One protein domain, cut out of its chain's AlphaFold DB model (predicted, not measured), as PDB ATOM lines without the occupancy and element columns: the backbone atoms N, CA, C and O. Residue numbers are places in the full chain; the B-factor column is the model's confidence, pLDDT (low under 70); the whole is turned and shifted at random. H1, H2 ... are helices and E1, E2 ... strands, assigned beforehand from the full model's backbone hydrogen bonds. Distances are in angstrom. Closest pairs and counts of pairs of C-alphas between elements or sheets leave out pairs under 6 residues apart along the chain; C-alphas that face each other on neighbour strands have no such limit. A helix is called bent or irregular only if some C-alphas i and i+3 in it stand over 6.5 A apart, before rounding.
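What this domain is: This is residues 18 to 181 of the 199 residues of the protein "Glycoside hydrolase family 17 protein" of Hyaloscypha bicolor E (UniProt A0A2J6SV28). A small, curled sheet of four strands has its two longest helices over one face, H1 over the half with E1 and E2 and H3 over E3 and E4. Short H2 lies next to H1, H5 lies beside H3 off the sheet, and H4 lies far out past the strands' ends, reached from E4 by the long loop of residues 128 to 145, whose C-alphas lie 7 to 24 A from the mean of all C-alphas. The printed part has 164 residues, with order E1 H1 E2 H2 E3 H3 E4 H4 H5; the sheet, E1 E2 E3 E4, is parallel. The class is mixed, with under half of the residues in named elements; the whole is compact, radius of gyration of the C-alphas 16.2 A, spanning 46 by 34 by 32 A.

How they stand to each other: Edge strand E1, residues 18 to 21, is parallel to E2, residues 53 to 57, with N 19 and O 54 within hydrogen-bond range at 2.8 A. E2 is parallel to E3, residues 87 to 90 (N 90 and O 57, 2.8 A), and E3 to edge strand E4, residues 123 to 127 (N 124 and O 87, 3.0 A). H1, residues 32 to 47, and H3, residues 104 to 119, are on the same face, at heights over the sheet of 8.7 A and 10.1 A, in two layers, helices on one face of a sheet. H1 with residues 32 to 39 alone touches H2, residues 75 to 82; their closest C-alphas, of Ile 36 and Ala 80, are 6.3 A apart. H2 only grazes the sheet. Three strand-helix-strand units, parallel neighbour strands joined through a helix, E1 H1 E2, E2 H2 E3 and E3 H3 E4, have right-handed crossovers. H5, residues 155 to 164, is close to but not clearly touching H3, with the C-alphas of Ile 112 and Met 162 closest at 8.0 A; it meets H4, residues 146 to 152, only through their link. In H1, H2, H3 and H4 every O i to N i+4 pair is within hydrogen-bond range; in H5, 4 of 6 are.

Where its parts are: E1 begins at C-alpha 18 (38.257, 0.298, 14.909). H1 is 22.5 A long, H3 20.9 A, and H5 14.1 A, ending at C-alpha 164 (20.313, 2.259, -2.421). H5 is irregular, with C-alphas 157 and 160 7.7 A apart.

The domain as a whole: The two C-alphas farthest apart, of Ser 48 and Ser 142, are 49.3 A apart. The printed part has no cut; the links E2 to H2, E3 to H3 and E4 to H4 are long. No printed residue is under 70 in pLDDT.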
ATOM      1  N   ASP A  18      39.202   0.048  13.822       96.38
ATOM      2  CA  ASP A  18      38.257   0.298  14.909       96.38
ATOM      3  C   ASP A  18      38.970   0.419  16.257       96.38
ATOM      4  O   ASP A  18      39.880  -0.354  16.577       96.38
ATOM      5  N   PHE A  19      38.528   1.373  17.073       96.12
ATOM      6  CA  PHE A  19      38.897   1.490  18.478       96.12
ATOM      7  C   PHE A  19      37.982   0.612  19.337       96.12
ATOM      8  O   PHE A  19      37.201   1.094  20.153       96.12
ATOM      9  N   GLY A  20      38.088  -0.699  19.125       93.44
ATOM     10  CA  GLY A  20      37.286  -1.708  19.813       93.44
ATOM     11  C   GLY A  20      36.070  -2.191  19.019       93.44
ATOM     12  O   GLY A  20      35.670  -1.588  18.025       93.44
ATOM     13  N   SER A  21      35.530  -3.311  19.491       92.56
ATOM     14  CA  SER A  21      34.269  -3.918  19.066       92.56
ATOM     15  C   SER A  21      33.358  -3.911  20.285       92.56
ATOM     16  O   SER A  21      33.801  -4.343  21.346       92.56
ATOM     17  N   GLU A  22      32.175  -3.332  20.143       92.06
ATOM     18  CA  GLU A  22      31.239  -3.010  21.228       92.06
ATOM     19  C   GLU A  22      31.839  -2.220  22.408       92.06
ATOM     20  O   GLU A  22      31.502  -2.468  23.568       92.06
ATOM     21  N   PRO A  23      32.771  -1.268  22.189       92.06
ATOM     22  CA  PRO A  23      33.523  -0.690  23.295       92.06
ATOM     23  C   PRO A  23      32.659   0.128  24.269       92.06
ATOM     24  O   PRO A  23      32.965   0.180  25.459       92.06
ATOM     25  N   ILE A  24      31.593   0.775  23.798       90.44
ATOM     26  CA  ILE A  24      30.653   1.502  24.652       90.44
ATOM     27  C   ILE A  24      29.710   0.498  25.315       90.44
ATOM     28  O   ILE A  24      29.525   0.568  26.534       90.44
ATOM     29  N   GLY A  25      29.158  -0.441  24.539       86.50
ATOM     30  CA  GLY A  25      28.250  -1.480  25.024       86.50
ATOM     31  C   GLY A  25      28.841  -2.339  26.149       86.50
ATOM     32  O   GLY A  25      28.139  -2.630  27.124       86.50
ATOM     33  N   ASP A  26      30.138  -2.646  26.057       88.69
ATOM     34  CA  ASP A  26      30.913  -3.440  27.020       88.69
ATOM     35  C   ASP A  26      31.528  -2.612  28.161       88.69
ATOM     36  O   ASP A  26      32.142  -3.158  29.084       88.69
ATOM     37  N   GLY A  27      31.378  -1.284  28.135       86.75
ATOM     38  CA  GLY A  27      31.975  -0.395  29.135       86.75
ATOM     39  C   GLY A  27      33.508  -0.390  29.101       86.75
ATOM     40  O   GLY A  27      34.164  -0.237  30.140       86.75
ATOM     41  N   MET A  28      34.086  -0.572  27.914       85.62
ATOM     42  CA  MET A  28      35.524  -0.520  27.691       85.62
ATOM     43  C   MET A  28      36.059   0.892  27.939       85.62
ATOM     44  O   MET A  28      35.351   1.895  27.853       85.62
ATOM     45  N   ASP A  29      37.338   0.959  28.312       78.88
ATOM     46  CA  ASP A  29      38.042   2.213  28.614       78.88
ATOM     47  C   ASP A  29      37.367   3.089  29.694       78.88
ATOM     48  O   ASP A  29      37.523   4.307  29.750       78.88
ATOM     49  N   GLY A  30      36.584   2.460  30.578       70.12
ATOM     50  CA  GLY A  30      35.877   3.142  31.663       70.12
ATOM     51  C   GLY A  30      34.643   3.946  31.231       70.12
ATOM     52  O   GLY A  30      33.996   4.526  32.105       70.12
ATOM     53  N   GLY A  31      34.295   3.938  29.936       71.75
ATOM     54  CA  GLY A  31      33.132   4.613  29.355       71.75
ATOM     55  C   GLY A  31      33.185   6.152  29.357       71.75
ATOM     56  O   GLY A  31      34.062   6.780  29.954       71.75
ATOM     57  N   GLY A  32      32.206   6.773  28.688       76.56
ATOM     58  CA  GLY A  32      31.983   8.228  28.707       76.56
ATOM     59  C   GLY A  32      33.132   9.064  28.122       76.56
ATOM     60  O   GLY A  32      33.722   8.709  27.104       76.56
ATOM     61  N   ASP A  33      33.454  10.184  28.777       83.94
ATOM     62  CA  ASP A  33      34.388  11.213  28.287       83.94
ATOM     63  C   ASP A  33      35.822  10.705  28.028       83.94
ATOM     64  O   ASP A  33      36.508  11.205  27.128       83.94
ATOM     65  N   GLN A  34      36.308   9.738  28.822       89.31
ATOM     66  CA  GLN A  34      37.666   9.198  28.656       89.31
ATOM     67  C   GLN A  34      37.762   8.397  27.359       89.31
ATOM     68  O   GLN A  34      38.648   8.668  26.548       89.31
ATOM     69  N   PHE A  35      36.787   7.515  27.125       93.12
ATOM     70  CA  PHE A  35      36.672   6.767  25.879       93.12
ATOM     71  C   PHE A  35      36.642   7.704  24.666       93.12
ATOM     72  O   PHE A  35      37.381   7.508  23.705       93.12
ATOM     73  N   ILE A  36      35.841   8.775  24.721       95.50
ATOM     74  CA  ILE A  36      35.759   9.763  23.636       95.50
ATOM     75  C   ILE A  36      37.097  10.478  23.409       95.50
ATOM     76  O   ILE A  36      37.501  10.696  22.263       95.50
ATOM     77  N   THR A  37      37.812  10.819  24.482       95.25
ATOM     78  CA  THR A  37      39.140  11.440  24.392       95.25
ATOM     79  C   THR A  37      40.138  10.515  23.695       95.25
ATOM     80  O   THR A  37      40.857  10.949  22.787       95.25
ATOM     81  N   ASP A  38      40.167   9.241  24.075       96.56
ATOM     82  CA  ASP A  38      41.108   8.274  23.517       96.56
ATOM     83  C   ASP A  38      40.722   7.846  22.097       96.56
ATOM     84  O   ASP A  38      41.605   7.740  21.239       96.56
ATOM     85  N   LEU A  39      39.425   7.762  21.785       97.38
ATOM     86  CA  LEU A  39      38.921   7.615  20.419       97.38
ATOM     87  C   LEU A  39      39.381   8.780  19.527       97.38
ATOM     88  O   LEU A  39      39.879   8.556  18.422       97.38
ATOM     89  N   ALA A  40      39.296  10.026  20.005       97.94
ATOM     90  CA  ALA A  40      39.762  11.195  19.258       97.94
ATOM     91  C   ALA A  40      41.274  11.133  18.966       97.94
ATOM     92  O   ALA A  40      41.721  11.435  17.850       97.94
ATOM     93  N   LEU A  41      42.075  10.715  19.953       98.06
ATOM     94  CA  LEU A  41      43.524  10.541  19.812       98.06
ATOM     95  C   LEU A  41      43.874   9.393  18.860       98.06
ATOM     96  O   LEU A  41      44.746   9.553  17.996       98.06
ATOM     97  N   PHE A  42      43.184   8.260  18.986       97.88
ATOM     98  CA  PHE A  42      43.311   7.117  18.093       97.88
ATOM     99  C   PHE A  42      43.005   7.529  16.655       97.88
ATOM    100  O   PHE A  42      43.850   7.353  15.771       97.88
ATOM    101  N   ARG A  43      41.864   8.188  16.430       98.38
ATOM    102  CA  ARG A  43      41.471   8.683  15.113       98.38
ATOM    103  C   ARG A  43      42.504   9.632  14.520       98.38
ATOM    104  O   ARG A  43      42.910   9.458  13.372       98.38
ATOM    105  N   ALA A  44      42.985  10.608  15.288       98.44
ATOM    106  CA  ALA A  44      44.024  11.528  14.825       98.44
ATOM    107  C   ALA A  44      45.309  10.786  14.417       98.44
ATOM    108  O   ALA A  44      45.941  11.118  13.407       98.44
ATOM    109  N   ARG A  45      45.691   9.753  15.178       98.06
ATOM    110  CA  ARG A  45      46.869   8.940  14.882       98.06
ATOM    111  C   ARG A  45      46.691   8.112  13.612       98.06
ATOM    112  O   ARG A  45      47.585   8.150  12.767       98.06
ATOM    113  N   MET A  46      45.572   7.414  13.457       97.56
ATOM    114  CA  MET A  46      45.292   6.593  12.275       97.56
ATOM    115  C   MET A  46      45.180   7.448  11.009       97.56
ATOM    116  O   MET A  46      45.832   7.151  10.003       97.56
ATOM    117  N   ASN A  47      44.503   8.596  11.097       97.06
ATOM    118  CA  ASN A  47      44.401   9.541   9.987       97.06
ATOM    119  C   ASN A  47      45.764  10.115   9.570       97.06
ATOM    120  O   ASN A  47      45.997  10.329   8.381       97.06
ATOM    121  N   SER A  48      46.721  10.279  10.495       96.69
ATOM    122  CA  SER A  48      48.104  10.662  10.141       96.69
ATOM    123  C   SER A  48      48.837   9.617   9.286       96.69
ATOM    124  O   SER A  48      49.822   9.939   8.620       96.69
ATOM    125  N   CYS A  49      48.346   8.375   9.281       94.38
ATOM    126  CA  CYS A  49      48.819   7.273   8.446       94.38
ATOM    127  C   CYS A  49      47.933   7.030   7.209       94.38
ATOM    128  O   CYS A  49      48.203   6.094   6.461       94.38
ATOM    129  N   GLY A  50      46.906   7.855   6.978       93.12
ATOM    130  CA  GLY A  50      45.961   7.686   5.872       93.12
ATOM    131  C   GLY A  50      44.963   6.540   6.069       93.12
ATOM    132  O   GLY A  50      44.431   6.044   5.079       93.12
ATOM    133  N   VAL A  51      44.737   6.108   7.312       95.94
ATOM    134  CA  VAL A  51      43.782   5.048   7.661       95.94
ATOM    135  C   VAL A  51      42.586   5.674   8.391       95.94
ATOM    136  O   VAL A  51      42.801   6.238   9.464       95.94
ATOM    137  N   PRO A  52      41.357   5.571   7.852       97.56
ATOM    138  CA  PRO A  52      40.139   5.974   8.552       97.56
ATOM    139  C   PRO A  52      39.976   5.225   9.872       97.56
ATOM    140  O   PRO A  52      40.300   4.034   9.960       97.56
ATOM    141  N   ALA A  53      39.417   5.893  10.878       98.19
ATOM    142  CA  ALA A  53      39.216   5.305  12.195       98.19
ATOM    143  C   ALA A  53      37.843   5.620  12.788       98.19
ATOM    144  O   ALA A  53      37.249   6.655  12.497       98.19
ATOM    145  N   GLY A  54      37.358   4.715  13.631       97.62
ATOM    146  CA  GLY A  54      36.044   4.788  14.256       97.62
ATOM    147  C   GLY A  54      35.889   3.691  15.300       97.62
ATOM    148  O   GLY A  54      36.877   3.297  15.923       97.62
ATOM    149  N   ILE A  55      34.661   3.220  15.475       96.44
ATOM    150  CA  ILE A  55      34.290   2.123  16.371       96.44
ATOM    151  C   ILE A  55      33.361   1.160  15.625       96.44
ATOM    152  O   ILE A  55      32.589   1.604  14.765       96.44
ATOM    153  N   SER A  56      33.399  -0.114  16.014       95.69
ATOM    154  CA  SER A  56      32.412  -1.128  15.632       95.69
ATOM    155  C   SER A  56      31.472  -1.342  16.813       95.69
ATOM    156  O   SER A  56      31.951  -1.676  17.893       95.69
ATOM    157  N   GLU A  57      30.180  -1.043  16.660       94.25
ATOM    158  CA  GLU A  57      29.275  -0.901  17.810       94.25
ATOM    159  C   GLU A  57      27.790  -1.104  17.462       94.25
ATOM    160  O   GLU A  57      27.384  -0.930  16.308       94.25
ATOM    161  N   ASP A  58      26.960  -1.400  18.466       91.62
ATOM    162  CA  ASP A  58      25.495  -1.407  18.392       91.62
ATOM    163  C   ASP A  58      24.905   0.018  18.412       91.62
ATOM    164  O   ASP A  58      24.252   0.471  19.350       91.62
ATOM    165  N   TRP A  59      25.140   0.768  17.327       92.50
ATOM    166  CA  TRP A  59      24.761   2.186  17.207       92.50
ATOM    167  C   TRP A  59      23.283   2.486  17.499       92.50
ATOM    168  O   TRP A  59      22.958   3.611  17.884       92.50
ATOM    169  N   ASP A  60      22.394   1.514  17.306       84.56
ATOM    170  CA  ASP A  60      20.965   1.640  17.556       84.56
ATOM    171  C   ASP A  60      20.552   1.345  19.002       84.56
ATOM    172  O   ASP A  60      19.381   1.558  19.320       84.56
ATOM    173  N   ARG A  61      21.476   0.957  19.899       86.81
ATOM    174  CA  ARG A  61      21.187   0.662  21.313       86.81
ATOM    175  C   ARG A  61      20.518   1.859  22.012       86.81
ATOM    176  O   ARG A  61      21.198   2.864  22.276       86.81
ATOM    177  N   PRO A  62      19.217   1.745  22.362       86.44
ATOM    178  CA  PRO A  62      18.466   2.825  22.990       86.44
ATOM    179  C   PRO A  62      19.046   3.241  24.333       86.44
ATOM    180  O   PRO A  62      19.536   2.412  25.098       86.44
ATOM    181  N   ASP A  63      18.950   4.538  24.618       85.06
ATOM    182  CA  ASP A  63      19.380   5.193  25.860       85.06
ATOM    183  C   ASP A  63      20.899   5.183  26.116       85.06
ATOM    184  O   ASP A  63      21.353   5.671  27.153       85.06
ATOM    185  N   TRP A  64      21.694   4.661  25.176       86.19
ATOM    186  CA  TRP A  64      23.156   4.601  25.259       86.19
ATOM    187  C   TRP A  64      23.791   5.425  24.144       86.19
ATOM    188  O   TRP A  64      24.341   6.496  24.407       86.19
ATOM    189  N   ILE A  65      23.675   4.956  22.900       90.12
ATOM    190  CA  ILE A  65      24.185   5.648  21.706       90.12
ATOM    191  C   ILE A  65      23.033   6.295  20.955       90.12
ATOM    192  O   ILE A  65      23.100   7.487  20.638       90.12
ATOM    193  N   SER A  66      21.964   5.538  20.716       92.31
ATOM    194  CA  SER A  66      20.720   6.090  20.204       92.31
ATOM    195  C   SER A  66      19.904   6.691  21.350       92.31
ATOM    196  O   SER A  66      19.993   6.272  22.508       92.31
ATOM    197  N   GLY A  67      19.153   7.746  21.045       89.75
ATOM    198  CA  GLY A  67      18.308   8.426  22.018       89.75
ATOM    199  C   GLY A  67      17.149   7.557  22.507       89.75
ATOM    200  O   GLY A  67      17.014   6.381  22.160       89.75
ATOM    201  N   GLU A  68      16.270   8.163  23.303       86.81
ATOM    202  CA  GLU A  68      15.095   7.478  23.842       86.81
ATOM    203  C   GLU A  68      14.261   6.859  22.706       86.81
ATOM    204  O   GLU A  68      13.920   7.531  21.726       86.81
ATOM    205  N   ASN A  69      13.936   5.569  22.834       80.44
ATOM    206  CA  ASN A  69      13.235   4.777  21.814       80.44
ATOM    207  C   ASN A  69      13.920   4.767  20.430       80.44
ATOM    208  O   ASN A  69      13.238   4.666  19.410       80.44
ATOM    209  N   GLY A  70      15.248   4.909  20.379       79.69
ATOM    210  CA  GLY A  70      15.998   4.934  19.124       79.69
ATOM    211  C   GLY A  70      15.826   6.230  18.332       79.69
ATOM    212  O   GLY A  70      16.053   6.250  17.129       79.69
ATOM    213  N   VAL A  71      15.400   7.335  18.950       89.06
ATOM    214  CA  VAL A  71      15.232   8.612  18.239       89.06
ATOM    215  C   VAL A  71      16.494   9.463  18.358       89.06
ATOM    216  O   VAL A  71      16.782  10.021  19.415       89.06
ATOM    217  N   GLY A  72      17.211   9.635  17.243       93.25
ATOM    218  CA  GLY A  72      18.435  10.438  17.202       93.25
ATOM    219  C   GLY A  72      19.593   9.808  17.982       93.25
ATOM    220  O   GLY A  72      19.527   8.650  18.381       93.25
ATOM    221  N   LEU A  73      20.661  10.576  18.198       95.88
ATOM    222  CA  LEU A  73      21.788  10.171  19.045       95.88
ATOM    223  C   LEU A  73      21.666  10.800  20.433       95.88
ATOM    224  O   LEU A  73      21.168  11.921  20.567       95.88
ATOM    225  N   THR A  74      22.182  10.108  21.445       94.44
ATOM    226  CA  THR A  74      22.525  10.718  22.736       94.44
ATOM    227  C   THR A  74      23.713  11.674  22.578       94.44
ATOM    228  O   THR A  74      24.356  11.722  21.524       94.44
ATOM    229  N   ASP A  75      24.056  12.410  23.639       94.31
ATOM    230  CA  ASP A  75      25.284  13.217  23.662       94.31
ATOM    231  C   ASP A  75      26.529  12.337  23.432       94.31
ATOM    232  O   ASP A  75      27.367  12.667  22.593       94.31
ATOM    233  N   LEU A  76      26.595  11.166  24.078       92.94
ATOM    234  CA  LEU A  76      27.678  10.196  23.880       92.94
ATOM    235  C   LEU A  76      27.727   9.688  22.433       92.94
ATOM    236  O   LEU A  76      28.796   9.653  21.826       92.94
ATOM    237  N   GLY A  77      26.578   9.333  21.850       94.81
ATOM    238  CA  GLY A  77      26.505   8.894  20.457       94.81
ATOM    239  C   GLY A  77      26.926   9.988  19.473       94.81
ATOM    240  O   GLY A  77      27.631   9.718  18.497       94.81
ATOM    241  N   ALA A  78      26.559  11.244  19.740       96.56
ATOM    242  CA  ALA A  78      26.973  12.389  18.937       96.56
ATOM    243  C   ALA A  78      28.490  12.634  19.021       96.56
ATOM    244  O   ALA A  78      29.117  12.946  18.003       96.56
ATOM    245  N   GLU A  79      29.094  12.456  20.195       96.31
ATOM    246  CA  GLU A  79      30.542  12.556  20.387       96.31
ATOM    247  C   GLU A  79      31.307  11.397  19.737       96.31
ATOM    248  O   GLU A  79      32.325  11.633  19.078       96.31
ATOM    249  N   ALA A  80      30.802  10.165  19.841       95.81
ATOM    250  CA  ALA A  80      31.367   9.001  19.157       95.81
ATOM    251  C   ALA A  80      31.336   9.191  17.632       95.81
ATOM    252  O   ALA A  80      32.353   9.014  16.956       95.81
ATOM    253  N   LYS A  81      30.202   9.665  17.095       97.12
ATOM    254  CA  LYS A  81      30.058  10.062  15.686       97.12
ATOM    255  C   LYS A  81      31.053  11.152  15.294       97.12
ATOM    256  O   LYS A  81      31.693  11.047  14.253       97.12
ATOM    257  N   ALA A  82      31.204  12.202  16.102       97.75
ATOM    258  CA  ALA A  82      32.131  13.297  15.809       97.75
ATOM    259  C   ALA A  82      33.605  12.846  15.779       97.75
ATOM    260  O   ALA A  82      34.437  13.482  15.122       97.75
ATOM    261  N   ASN A  83      33.920  11.743  16.463       97.69
ATOM    262  CA  ASN A  83      35.249  11.147  16.531       97.69
ATOM    263  C   ASN A  83      35.390   9.857  15.705       97.69
ATOM    264  O   ASN A  83      36.356   9.124  15.901       97.69
ATOM    265  N   SER A  84      34.501   9.632  14.733       98.31
ATOM    266  CA  SER A  84      34.565   8.509  13.790       98.31
ATOM    267  C   SER A  84      34.527   8.997  12.336       98.31
ATOM    268  O   SER A  84      33.851   9.969  12.006       98.31
ATOM    269  N   ASP A  85      35.270   8.334  11.449       98.44
ATOM    270  CA  ASP A  85      35.277   8.604  10.001       98.44
ATOM    271  C   ASP A  85      34.221   7.781   9.238       98.44
ATOM    272  O   ASP A  85      33.917   8.070   8.079       98.44
ATOM    273  N   TYR A  86      33.676   6.752   9.883       97.50
ATOM    274  CA  TYR A  86      32.697   5.803   9.359       97.50
ATOM    275  C   TYR A  86      31.817   5.276  10.504       97.50
ATOM    276  O   TYR A  86      32.081   5.547  11.675       97.50
ATOM    277  N   CYS A  87      30.788   4.506  10.160       96.56
ATOM    278  CA  CYS A  87      29.968   3.743  11.094       96.56
ATOM    279  C   CYS A  87      30.118   2.249  10.782       96.56
ATOM    280  O   CYS A  87      29.662   1.768   9.746       96.56
ATOM    281  N   HIS A  88      30.812   1.516  11.644       97.06
ATOM    282  CA  HIS A  88      30.769   0.061  11.640       97.06
ATOM    283  C   HIS A  88      29.676  -0.352  12.630       97.06
ATOM    284  O   HIS A  88      29.749  -0.017  13.812       97.06
ATOM    285  N   ALA A  89      28.608  -0.956  12.113       95.81
ATOM    286  CA  ALA A  89      27.367  -1.167  12.845       95.81
ATOM    287  C   ALA A  89      27.125  -2.642  13.160       95.81
ATOM    288  O   ALA A  89      27.250  -3.504  12.287       95.81
ATOM    289  N   HIS A  90      26.723  -2.902  14.400       95.19
ATOM    290  CA  HIS A  90      26.260  -4.197  14.867       95.19
ATOM    291  C   HIS A  90      24.735  -4.195  14.825       95.19
ATOM    292  O   HIS A  90      24.077  -3.599  15.671       95.19
ATOM    293  N   VAL A  91      24.160  -4.834  13.810       94.19
ATOM    294  CA  VAL A  91      22.708  -4.936  13.632       94.19
ATOM    295  C   VAL A  91      22.316  -6.361  13.987       94.19
ATOM    296  O   VAL A  91      22.388  -7.248  13.139       94.19
ATOM    297  N   MET A  92      21.959  -6.623  15.243       92.50
ATOM    298  CA  MET A  92      21.959  -7.983  15.806       92.50
ATOM    299  C   MET A  92      20.552  -8.486  16.167       92.50
ATOM    300  O   MET A  92      20.217  -8.603  17.348       92.50
ATOM    301  N   PRO A  93      19.717  -8.868  15.179       93.62
ATOM    302  CA  PRO A  93      18.327  -9.260  15.419       93.62
ATOM    303  C   PRO A  93      18.175 -10.435  16.396       93.62
ATOM    304  O   PRO A  93      17.187 -10.507  17.123       93.62
ATOM    305  N   PHE A  94      19.149 -11.349  16.461       93.81
ATOM    306  CA  PHE A  94      19.103 -12.473  17.398       93.81
ATOM    307  C   PHE A  94      19.014 -12.033  18.867       93.81
ATOM    308  O   PHE A  94      18.354 -12.709  19.658       93.81
ATOM    309  N   TYR A  95      19.619 -10.891  19.219       91.12
ATOM    310  CA  TYR A  95      19.600 -10.323  20.570       91.12
ATOM    311  C   TYR A  95      18.304  -9.582  20.927       91.12
ATOM    312  O   TYR A  95      18.136  -9.098  22.046       91.12
ATOM    313  N   HIS A  96      17.322  -9.587  20.027       89.12
ATOM    314  CA  HIS A  96      15.952  -9.197  20.327       89.12
ATOM    315  C   HIS A  96      15.155 -10.466  20.653       89.12
ATOM    316  O   HIS A  96      14.613 -11.120  19.767       89.12
ATOM    317  N   GLY A  97      15.123 -10.850  21.935       82.69
ATOM    318  CA  GLY A  97      14.710 -12.189  22.394       82.69
ATOM    319  C   GLY A  97      13.440 -12.781  21.761       82.69
ATOM    320  O   GLY A  97      13.457 -13.947  21.352       82.69
ATOM    321  N   ASP A  98      12.384 -11.980  21.605       89.25
ATOM    322  CA  ASP A  98      11.098 -12.423  21.042       89.25
ATOM    323  C   ASP A  98      11.020 -12.346  19.505       89.25
ATOM    324  O   ASP A  98      10.059 -12.852  18.926       89.25
ATOM    325  N   MET A  99      12.014 -11.749  18.840       94.31
ATOM    326  CA  MET A  99      12.049 -11.615  17.382       94.31
ATOM    327  C   MET A  99      12.148 -12.988  16.715       94.31
ATOM    328  O   MET A  99      12.894 -13.864  17.171       94.31
ATOM    329  N   LEU A 100      11.414 -13.161  15.623       96.06
ATOM    330  CA  LEU A 100      11.437 -14.331  14.756       96.06
ATOM    331  C   LEU A 100      12.307 -14.080  13.519       96.06
ATOM    332  O   LEU A 100      12.510 -12.946  13.087       96.06
ATOM    333  N   VAL A 101      12.801 -15.150  12.902       96.38
ATOM    334  CA  VAL A 101      13.710 -15.090  11.756       96.38
ATOM    335  C   VAL A 101      13.088 -14.392  10.545       96.38
ATOM    336  O   VAL A 101      13.781 -13.766   9.751       96.38
ATOM    337  N   ASN A 102      11.766 -14.464  10.401       95.75
ATOM    338  CA  ASN A 102      11.044 -13.818   9.307       95.75
ATOM    339  C   ASN A 102      10.813 -12.312   9.542       95.75
ATOM    340  O   ASN A 102      10.330 -11.627   8.643       95.75
ATOM    341  N   GLU A 103      11.150 -11.795  10.725       96.06
ATOM    342  CA  GLU A 103      11.064 -10.375  11.084       96.06
ATOM    343  C   GLU A 103      12.419  -9.664  10.936       96.06
ATOM    344  O   GLU A 103      12.472  -8.434  10.877       96.06
ATOM    345  N   THR A 104      13.518 -10.421  10.829       95.06
ATOM    346  CA  THR A 104      14.882  -9.883  10.926       95.06
ATOM    347  C   THR A 104      15.216  -8.904   9.817       95.06
ATOM    348  O   THR A 104      15.891  -7.917  10.073       95.06
ATOM    349  N   TRP A 105      14.762  -9.150   8.586       93.81
ATOM    350  CA  TRP A 105      15.077  -8.271   7.459       93.81
ATOM    351  C   TRP A 105      14.331  -6.947   7.517       93.81
ATOM    352  O   TRP A 105      14.929  -5.920   7.214       93.81
ATOM    353  N   SER A 106      13.082  -6.946   7.987       95.19
ATOM    354  CA  SER A 106      12.365  -5.699   8.272       95.19
ATOM    355  C   SER A 106      13.131  -4.871   9.305       95.19
ATOM    356  O   SER A 106      13.385  -3.694   9.073       95.19
ATOM    357  N   TYR A 107      13.587  -5.506  10.390       94.69
ATOM    358  CA  TYR A 107      14.420  -4.848  11.397       94.69
ATOM    359  C   TYR A 107      15.749  -4.340  10.811       94.69
ATOM    360  O   TYR A 107      16.081  -3.172  10.981       94.69
ATOM    361  N   ILE A 108      16.496  -5.165  10.067       94.69
ATOM    362  CA  ILE A 108      17.770  -4.756   9.451       94.69
ATOM    363  C   ILE A 108      17.565  -3.560   8.511       94.69
ATOM    364  O   ILE A 108      18.356  -2.621   8.537       94.69
ATOM    365  N   GLN A 109      16.509  -3.563   7.694       95.19
ATOM    366  CA  GLN A 109      16.188  -2.443   6.807       95.19
ATOM    367  C   GLN A 109      15.856  -1.168   7.592       95.19
ATOM    368  O   GLN A 109      16.350  -0.097   7.237       95.19
ATOM    369  N   GLU A 110      15.073  -1.273   8.671       95.19
ATOM    370  CA  GLU A 110      14.798  -0.151   9.579       95.19
ATOM    371  C   GLU A 110      16.095   0.411  10.176       95.19
ATOM    372  O   GLU A 110      16.288   1.628  10.176       95.19
ATOM    373  N   GLN A 111      17.025  -0.456  10.585       94.44
ATOM    374  CA  GLN A 111      18.327  -0.034  11.102       94.44
ATOM    375  C   GLN A 111      19.205   0.623  10.040       94.44
ATOM    376  O   GLN A 111      19.819   1.653  10.303       94.44
ATOM    377  N   ILE A 112      19.231   0.099   8.814       94.94
ATOM    378  CA  ILE A 112      19.958   0.722   7.699       94.94
ATOM    379  C   ILE A 112      19.441   2.141   7.443       94.94
ATOM    380  O   ILE A 112      20.243   3.070   7.318       94.94
ATOM    381  N   VAL A 113      18.116   2.321   7.391       95.75
ATOM    382  CA  VAL A 113      17.497   3.645   7.222       95.75
ATOM    383  C   VAL A 113      17.895   4.554   8.377       95.75
ATOM    384  O   VAL A 113      18.371   5.667   8.147       95.75
ATOM    385  N   TRP A 114      17.766   4.067   9.610       95.62
ATOM    386  CA  TRP A 114      18.076   4.844  10.799       95.62
ATOM    387  C   TRP A 114      19.541   5.284  10.849       95.62
ATOM    388  O   TRP A 114      19.810   6.472  11.034       95.62
ATOM    389  N   VAL A 115      20.494   4.369  10.637       95.62
ATOM    390  CA  VAL A 115      21.930   4.682  10.641       95.62
ATOM    391  C   VAL A 115      22.251   5.678   9.529       95.62
ATOM    392  O   VAL A 115      22.963   6.657   9.765       95.62
ATOM    393  N   ASN A 116      21.681   5.495   8.336       94.81
ATOM    394  CA  ASN A 116      21.896   6.400   7.212       94.81
ATOM    395  C   ASN A 116      21.365   7.822   7.483       94.81
ATOM    396  O   ASN A 116      22.033   8.799   7.154       94.81
ATOM    397  N   GLU A 117      20.194   7.960   8.108       94.69
ATOM    398  CA  GLU A 117      19.591   9.267   8.403       94.69
ATOM    399  C   GLU A 117      20.196   9.943   9.646       94.69
ATOM    400  O   GLU A 117      20.392  11.163   9.668       94.69
ATOM    401  N   THR A 118      20.519   9.158  10.674       95.44
ATOM    402  CA  THR A 118      20.898   9.650  12.004       95.44
ATOM    403  C   THR A 118      22.413   9.721  12.178       95.44
ATOM    404  O   THR A 118      22.969  10.782  12.502       95.44
ATOM    405  N   VAL A 119      23.117   8.613  11.927       95.94
ATOM    406  CA  VAL A 119      24.583   8.573  12.014       95.94
ATOM    407  C   VAL A 119      25.184   9.243  10.784       95.94
ATOM    408  O   VAL A 119      26.019  10.130  10.943       95.94
ATOM    409  N   ASN A 120      24.682   8.943   9.585       95.50
ATOM    410  CA  ASN A 120      25.048   9.604   8.326       95.50
ATOM    411  C   ASN A 120      26.575   9.683   8.109       95.50
ATOM    412  O   ASN A 120      27.147  10.741   7.828       95.50
ATOM    413  N   LEU A 121      27.238   8.544   8.298       96.69
ATOM    414  CA  LEU A 121      28.637   8.306   7.954       96.69
ATOM    415  C   LEU A 121      28.698   7.176   6.912       96.69
ATOM    416  O   LEU A 121      27.738   6.412   6.793       96.69
ATOM    417  N   PRO A 122      29.800   7.020   6.155       96.06
ATOM    418  CA  PRO A 122      30.023   5.802   5.380       96.06
ATOM    419  C   PRO A 122      29.849   4.584   6.289       96.06
ATOM    420  O   PRO A 122      30.502   4.519   7.327       96.06
ATOM    421  N   THR A 123      28.944   3.666   5.942       95.06
ATOM    422  CA  THR A 123      28.509   2.614   6.870       95.06
ATOM    423  C   THR A 123      28.779   1.216   6.321       95.06
ATOM    424  O   THR A 123      28.610   0.946   5.129       95.06
ATOM    425  N   MET A 124      29.194   0.322   7.216       94.25
ATOM    426  CA  MET A 124      29.264  -1.116   6.995       94.25
ATOM    427  C   MET A 124      28.599  -1.825   8.173       94.25
ATOM    428  O   MET A 124      28.911  -1.516   9.318       94.25
ATOM    429  N   ILE A 125      27.724  -2.792   7.906       94.25
ATOM    430  CA  ILE A 125      27.272  -3.728   8.940       94.25
ATOM    431  C   ILE A 125      28.422  -4.700   9.191       94.25
ATOM    432  O   ILE A 125      28.734  -5.520   8.327       94.25
ATOM    433  N   THR A 126      29.093  -4.566  10.325       94.00
ATOM    434  CA  THR A 126      30.259  -5.382  10.689       94.00
ATOM    435  C   THR A 126      29.902  -6.587  11.533       94.00
ATOM    436  O   THR A 126      30.656  -7.557  11.541       94.00
ATOM    437  N   GLU A 127      28.729  -6.577  12.157       93.19
ATOM    438  CA  GLU A 127      28.214  -7.711  12.905       93.19
ATOM    439  C   GLU A 127      26.696  -7.813  12.765       93.19
ATOM    440  O   GLU A 127      25.967  -6.820  12.781       93.19
ATOM    441  N   THR A 128      26.233  -9.039  12.551       93.00
ATOM    442  CA  THR A 128      24.828  -9.411  12.414       93.00
ATOM    443  C   THR A 128      24.760 -10.939  12.401       93.00
ATOM    444  O   THR A 128      25.617 -11.601  11.800       93.00
ATOM    445  N   GLN A 129      23.791 -11.524  13.106       92.31
ATOM    446  CA  GLN A 129      23.730 -12.973  13.261       92.31
ATOM    447  C   GLN A 129      22.322 -13.499  13.518       92.31
ATOM    448  O   GLN A 129      21.430 -12.811  14.022       92.31
ATOM    449  N   TRP A 130      22.181 -14.787  13.217       95.12
ATOM    450  CA  TRP A 130      21.126 -15.672  13.691       95.12
ATOM    451  C   TRP A 130      21.744 -17.018  14.049       95.12
ATOM    452  O   TRP A 130      22.757 -17.383  13.460       95.12
ATOM    453  N   ALA A 131      21.156 -17.775  14.974       94.94
ATOM    454  CA  ALA A 131      21.714 -19.064  15.379       94.94
ATOM    455  C   ALA A 131      21.076 -20.249  14.631       94.94
ATOM    456  O   ALA A 131      19.859 -20.307  14.423       94.94
ATOM    457  N   TRP A 132      21.882 -21.249  14.258       94.50
ATOM    458  CA  TRP A 132      21.399 -22.510  13.672       94.50
ATOM    459  C   TRP A 132      20.981 -23.553  14.719       94.50
ATOM    460  O   TRP A 132      20.488 -24.624  14.356       94.50
ATOM    461  N   ALA A 133      21.149 -23.252  16.006       92.62
ATOM    462  CA  ALA A 133      20.685 -24.028  17.154       92.62
ATOM    463  C   ALA A 133      20.522 -23.100  18.378       92.62
ATOM    464  O   ALA A 133      20.991 -21.963  18.320       92.62
ATOM    465  N   PRO A 134      19.873 -23.543  19.474       91.00
ATOM    466  CA  PRO A 134      19.778 -22.737  20.687       91.00
ATOM    467  C   PRO A 134      21.156 -22.310  21.193       91.00
ATOM    468  O   PRO A 134      22.103 -23.099  21.158       91.00
ATOM    469  N   ASP A 135      21.242 -21.075  21.669       91.38
ATOM    470  CA  ASP A 135      22.474 -20.466  22.162       91.38
ATOM    471  C   ASP A 135      22.367 -20.125  23.658       91.38
ATOM    472  O   ASP A 135      21.271 -20.032  24.209       91.38
ATOM    473  N   SER A 136      23.502 -19.924  24.327       90.12
ATOM    474  CA  SER A 136      23.561 -19.505  25.730       90.12
ATOM    475  C   SER A 136      22.827 -18.190  26.035       90.12
ATOM    476  O   SER A 136      22.288 -18.053  27.135       90.12
ATOM    477  N   HIS A 137      22.746 -17.265  25.071       88.88
ATOM    478  CA  HIS A 137      21.994 -16.016  25.202       88.88
ATOM    479  C   HIS A 137      20.475 -16.253  25.255       88.88
ATOM    480  O   HIS A 137      19.776 -15.581  26.015       88.88
ATOM    481  N   TYR A 138      19.965 -17.249  24.514       90.75
ATOM    482  CA  TYR A 138      18.554 -17.658  24.528       90.75
ATOM    483  C   TYR A 138      18.412 -19.185  24.429       90.75
ATOM    484  O   TYR A 138      18.107 -19.719  23.354       90.75
ATOM    485  N   PRO A 139      18.577 -19.909  25.551       90.75
ATOM    486  CA  PRO A 139      18.619 -21.373  25.543       90.75
ATOM    487  C   PRO A 139      17.287 -22.015  25.137       90.75
ATOM    488  O   PRO A 139      17.266 -23.151  24.667       90.75
ATOM    489  N   ASP A 140      16.186 -21.275  25.287       91.75
ATOM    490  CA  ASP A 140      14.829 -21.728  24.984       91.75
ATOM    491  C   ASP A 140      14.276 -21.138  23.670       91.75
ATOM    492  O   ASP A 140      13.094 -21.328  23.366       91.75
ATOM    493  N   LYS A 141      15.092 -20.419  22.874       92.50
ATOM    494  CA  LYS A 141      14.632 -19.855  21.594       92.50
ATOM    495  C   LYS A 141      14.258 -20.993  20.650       92.50
ATOM    496  O   LYS A 141      15.085 -21.834  20.307       92.50
ATOM    497  N   SER A 142      12.992 -21.028  20.245       92.69
ATOM    498  CA  SER A 142      12.451 -22.083  19.385       92.69
ATOM    499  C   SER A 142      12.649 -21.801  17.899       92.69
ATOM    500  O   SER A 142      12.695 -22.742  17.108       92.69
ATOM    501  N   ASP A 143      12.787 -20.529  17.519       95.88
ATOM    502  CA  ASP A 143      12.953 -20.111  16.128       95.88
ATOM    503  C   ASP A 143      14.426 -20.069  15.709       95.88
ATOM    504  O   ASP A 143      14.996 -19.056  15.308       95.88
ATOM    505  N   VAL A 144      15.058 -21.225  15.853       95.50
ATOM    506  CA  VAL A 144      16.448 -21.502  15.495       95.50
ATOM    507  C   VAL A 144      16.500 -22.847  14.786       95.50
ATOM    508  O   VAL A 144      15.630 -23.704  14.957       95.50
ATOM    509  N   GLY A 145      17.526 -23.053  13.974       95.62
ATOM    510  CA  GLY A 145      17.639 -24.246  13.145       95.62
ATOM    511  C   GLY A 145      18.302 -23.931  11.819       95.62
ATOM    512  O   GLY A 145      18.350 -22.782  11.396       95.62
ATOM    513  N   VAL A 146      18.773 -24.958  11.112       94.69
ATOM    514  CA  VAL A 146      19.396 -24.777   9.787       94.69
ATOM    515  C   VAL A 146      18.434 -24.109   8.796       94.69
ATOM    516  O   VAL A 146      18.871 -23.317   7.965       94.69
ATOM    517  N   SER A 147      17.126 -24.384   8.889       95.31
ATOM    518  CA  SER A 147      16.119 -23.742   8.031       95.31
ATOM    519  C   SER A 147      16.027 -22.240   8.298       95.31
ATOM    520  O   SER A 147      16.142 -21.461   7.359       95.31
ATOM    521  N   GLN A 148      15.880 -21.844   9.564       96.44
ATOM    522  CA  GLN A 148      15.852 -20.448  10.002       96.44
ATOM    523  C   GLN A 148      17.160 -19.740   9.651       96.44
ATOM    524  O   GLN A 148      17.162 -18.703   9.007       96.44
ATOM    525  N   TYR A 149      18.295 -20.348   9.977       95.19
ATOM    526  CA  TYR A 149      19.611 -19.809   9.650       95.19
ATOM    527  C   TYR A 149      19.780 -19.569   8.140       95.19
ATOM    528  O   TYR A 149      20.265 -18.525   7.716       95.19
ATOM    529  N   THR A 150      19.311 -20.500   7.302       93.19
ATOM    530  CA  THR A 150      19.307 -20.324   5.839       93.19
ATOM    531  C   THR A 150      18.345 -19.221   5.391       93.19
ATOM    532  O   THR A 150      18.613 -18.542   4.405       93.19
ATOM    533  N   GLU A 151      17.214 -19.048   6.078       94.12
ATOM    534  CA  GLU A 151      16.257 -17.971   5.817       94.12
ATOM    535  C   GLU A 151      16.833 -16.593   6.134       94.12
ATOM    536  O   GLU A 151      16.673 -15.677   5.331       94.12
ATOM    537  N   TYR A 152      17.559 -16.482   7.242       94.00
ATOM    538  CA  TYR A 152      18.233 -15.265   7.662       94.00
ATOM    539  C   TYR A 152      19.300 -14.813   6.650       94.00
ATOM    540  O   TYR A 152      19.258 -13.685   6.163       94.00
ATOM    541  N   TRP A 153      20.205 -15.707   6.231       90.62
ATOM    542  CA  TRP A 153      21.335 -15.374   5.342       90.62
ATOM    543  C   TRP A 153      20.975 -15.169   3.851       90.62
ATOM    544  O   TRP A 153      21.817 -15.347   2.964       90.62
ATOM    545  N   LYS A 154      19.746 -14.738   3.544       83.38
ATOM    546  CA  LYS A 154      19.272 -14.365   2.194       83.38
ATOM    547  C   LYS A 154      19.687 -12.945   1.764       83.38
ATOM    548  O   LYS A 154      18.939 -12.256   1.082       83.38
ATOM    549  N   TYR A 155      20.910 -12.528   2.095       81.31
ATOM    550  CA  TYR A 155      21.466 -11.201   1.758       81.31
ATOM    551  C   TYR A 155      21.374 -10.854   0.266       81.31
ATOM    552  O   TYR A 155      21.222  -9.692  -0.108       81.31
ATOM    553  N   ASP A 156      21.434 -11.868  -0.596       86.31
ATOM    554  CA  ASP A 156      21.316 -11.688  -2.038       86.31
ATOM    555  C   ASP A 156      19.980 -11.062  -2.447       86.31
ATOM    556  O   ASP A 156      19.967 -10.276  -3.398       86.31
ATOM    557  N   ASP A 157      18.891 -11.363  -1.740       90.50
ATOM    558  CA  ASP A 157      17.563 -10.810  -2.025       90.50
ATOM    559  C   ASP A 157      17.512  -9.303  -1.701       90.50
ATOM    560  O   ASP A 157      16.777  -8.548  -2.335       90.50
ATOM    561  N   GLU A 158      18.406  -8.846  -0.822       90.69
ATOM    562  CA  GLU A 158      18.416  -7.507  -0.230       90.69
ATOM    563  C   GLU A 158      19.500  -6.586  -0.812       90.69
ATOM    564  O   GLU A 158      19.563  -5.403  -0.475       90.69
ATOM    565  N   CYS A 159      20.349  -7.061  -1.738       89.69
ATOM    566  CA  CYS A 159      21.443  -6.209  -2.230       89.69
ATOM    567  C   CYS A 159      20.986  -4.920  -2.909       89.69
ATOM    568  O   CYS A 159      21.744  -3.958  -2.902       89.69
ATOM    569  N   GLU A 160      19.834  -4.893  -3.583       92.56
ATOM    570  CA  GLU A 160      19.411  -3.652  -4.250       92.56
ATOM    571  C   GLU A 160      19.015  -2.591  -3.218       92.56
ATOM    572  O   GLU A 160      19.371  -1.430  -3.393       92.56
ATOM    573  N   PHE A 161      18.402  -3.010  -2.107       93.31
ATOM    574  CA  PHE A 161      18.159  -2.143  -0.959       93.31
ATOM    575  C   PHE A 161      19.481  -1.684  -0.334       93.31
ATOM    576  O   PHE A 161      19.728  -0.490  -0.210       93.31
ATOM    577  N   MET A 162      20.409  -2.602  -0.041       91.19
ATOM    578  CA  MET A 162      21.720  -2.223   0.506       91.19
ATOM    579  C   MET A 162      22.484  -1.250  -0.413       91.19
ATOM    580  O   MET A 162      23.102  -0.307   0.075       91.19
ATOM    581  N   LYS A 163      22.401  -1.408  -1.741       92.38
ATOM    582  CA  LYS A 163      23.007  -0.475  -2.710       92.38
ATOM    583  C   LYS A 163      22.350   0.899  -2.718       92.38
ATOM    584  O   LYS A 163      23.064   1.881  -2.908       92.38
ATOM    585  N   GLU A 164      21.032   0.981  -2.535       94.81
ATOM    586  CA  GLU A 164      20.313   2.259  -2.421       94.81
ATOM    587  C   GLU A 164      20.888   3.115  -1.285       94.81
ATOM    588  O   GLU A 164      21.097   4.315  -1.462       94.81
ATOM    589  N   PHE A 165      21.245   2.473  -0.171       94.19
ATOM    590  CA  PHE A 165      21.843   3.111   1.003       94.19
ATOM    591  C   PHE A 165      23.382   3.089   1.012       94.19
ATOM    592  O   PHE A 165      23.995   3.554   1.969       94.19
ATOM    593  N   ASN A 166      24.024   2.569  -0.043       92.50
ATOM    594  CA  ASN A 166      25.478   2.373  -0.117       92.50
ATOM    595  C   ASN A 166      26.045   1.643   1.124       92.50
ATOM    596  O   ASN A 166      27.077   2.025   1.677       92.50
ATOM    597  N   MET A 167      25.335   0.604   1.562       91.19
ATOM    598  CA  MET A 167      25.639  -0.167   2.759       91.19
ATOM    599  C   MET A 167      26.574  -1.336   2.438       91.19
ATOM    600  O   MET A 167      26.244  -2.202   1.625       91.19
ATOM    601  N   GLY A 168      27.741  -1.367   3.086       86.81
ATOM    602  CA  GLY A 168      28.623  -2.536   3.082       86.81
ATOM    603  C   GLY A 168      28.208  -3.567   4.131       86.81
ATOM    604  O   GLY A 168      27.495  -3.244   5.078       86.81
ATOM    605  N   TRP A 169      28.713  -4.794   4.017       85.75
ATOM    606  CA  TRP A 169      28.549  -5.815   5.053       85.75
ATOM    607  C   TRP A 169      29.813  -6.664   5.210       85.75
ATOM    608  O   TRP A 169      30.537  -6.917   4.241       85.75
ATOM    609  N   PHE A 170      30.067  -7.098   6.440       82.25
ATOM    610  CA  PHE A 170      31.133  -8.009   6.828       82.25
ATOM    611  C   PHE A 170      30.552  -9.146   7.675       82.25
ATOM    612  O   PHE A 170      29.650  -8.958   8.484       82.25
ATOM    613  N   LEU A 171      31.062 -10.356   7.449       76.81
ATOM    614  CA  LEU A 171      30.574 -11.572   8.088       76.81
ATOM    615  C   LEU A 171      31.347 -11.871   9.368       76.81
ATOM    616  O   LEU A 171      32.352 -12.580   9.324       76.81
ATOM    617  N   HIS A 172      30.838 -11.375  10.495       80.88
ATOM    618  CA  HIS A 172      31.326 -11.730  11.829       80.88
ATOM    619  C   HIS A 172      31.199 -13.240  12.111       80.88
ATOM    620  O   HIS A 172      32.129 -13.879  12.593       80.88
ATOM    621  N   ALA A 173      30.098 -13.852  11.673       84.69
ATOM    622  CA  ALA A 173      29.714 -15.224  11.998       84.69
ATOM    623  C   ALA A 173      30.446 -16.332  11.199       84.69
ATOM    624  O   ALA A 173      29.864 -17.370  10.892       84.69
ATOM    625  N   TRP A 174      31.697 -16.131  10.767       87.25
ATOM    626  CA  TRP A 174      32.377 -17.122   9.919       87.25
ATOM    627  C   TRP A 174      32.745 -18.412  10.673       87.25
ATOM    628  O   TRP A 174      32.444 -19.505  10.181       87.25
ATOM    629  N   TYR A 175      33.422 -18.287  11.820       88.38
ATOM    630  CA  TYR A 175      33.874 -19.397  12.670       88.38
ATOM    631  C   TYR A 175      34.309 -18.894  14.057       88.38
ATOM    632  O   TYR A 175      35.032 -17.899  14.122       88.38
ATOM    633  N   GLY A 176      34.006 -19.643  15.123       86.44
ATOM    634  CA  GLY A 176      34.445 -19.364  16.496       86.44
ATOM    635  C   GLY A 176      33.350 -18.848  17.436       86.44
ATOM    636  O   GLY A 176      33.600 -18.760  18.635       86.44
ATOM    637  N   GLU A 177      32.149 -18.600  16.915       88.06
ATOM    638  CA  GLU A 177      30.974 -18.049  17.604       88.06
ATOM    639  C   GLU A 177      29.916 -19.129  17.919       88.06
ATOM    640  O   GLU A 177      28.774 -18.850  18.285       88.06
ATOM    641  N   GLY A 178      30.262 -20.411  17.759       92.12
ATOM    642  CA  GLY A 178      29.411 -21.528  18.157       92.12
ATOM    643  C   GLY A 178      28.204 -21.697  17.238       92.12
ATOM    644  O   GLY A 178      28.345 -22.065  16.072       92.12
ATOM    645  N   THR A 179      26.991 -21.495  17.757       94.38
ATOM    646  CA  THR A 179      25.767 -21.712  16.964       94.38
ATOM    647  C   THR A 179      25.462 -20.580  15.987       94.38
ATOM    648  O   THR A 179      24.525 -20.702  15.199       94.38
ATOM    649  N   PHE A 180      26.262 -19.513  15.984       94.94
ATOM    650  CA  PHE A 180      26.226 -18.483  14.949       94.94
ATOM    651  C   PHE A 180      27.068 -18.849  13.722       94.94
ATOM    652  O   PHE A 180      26.801 -18.333  12.638       94.94
ATOM    653  N   ASP A 181      28.025 -19.770  13.855       93.12
ATOM    654  CA  ASP A 181      29.037 -20.035  12.830       93.12
ATOM    655  C   ASP A 181      28.462 -20.502  11.492       93.12
ATOM    656  O   ASP A 181      27.625 -21.399  11.442       93.12
TER     657      ASP A 181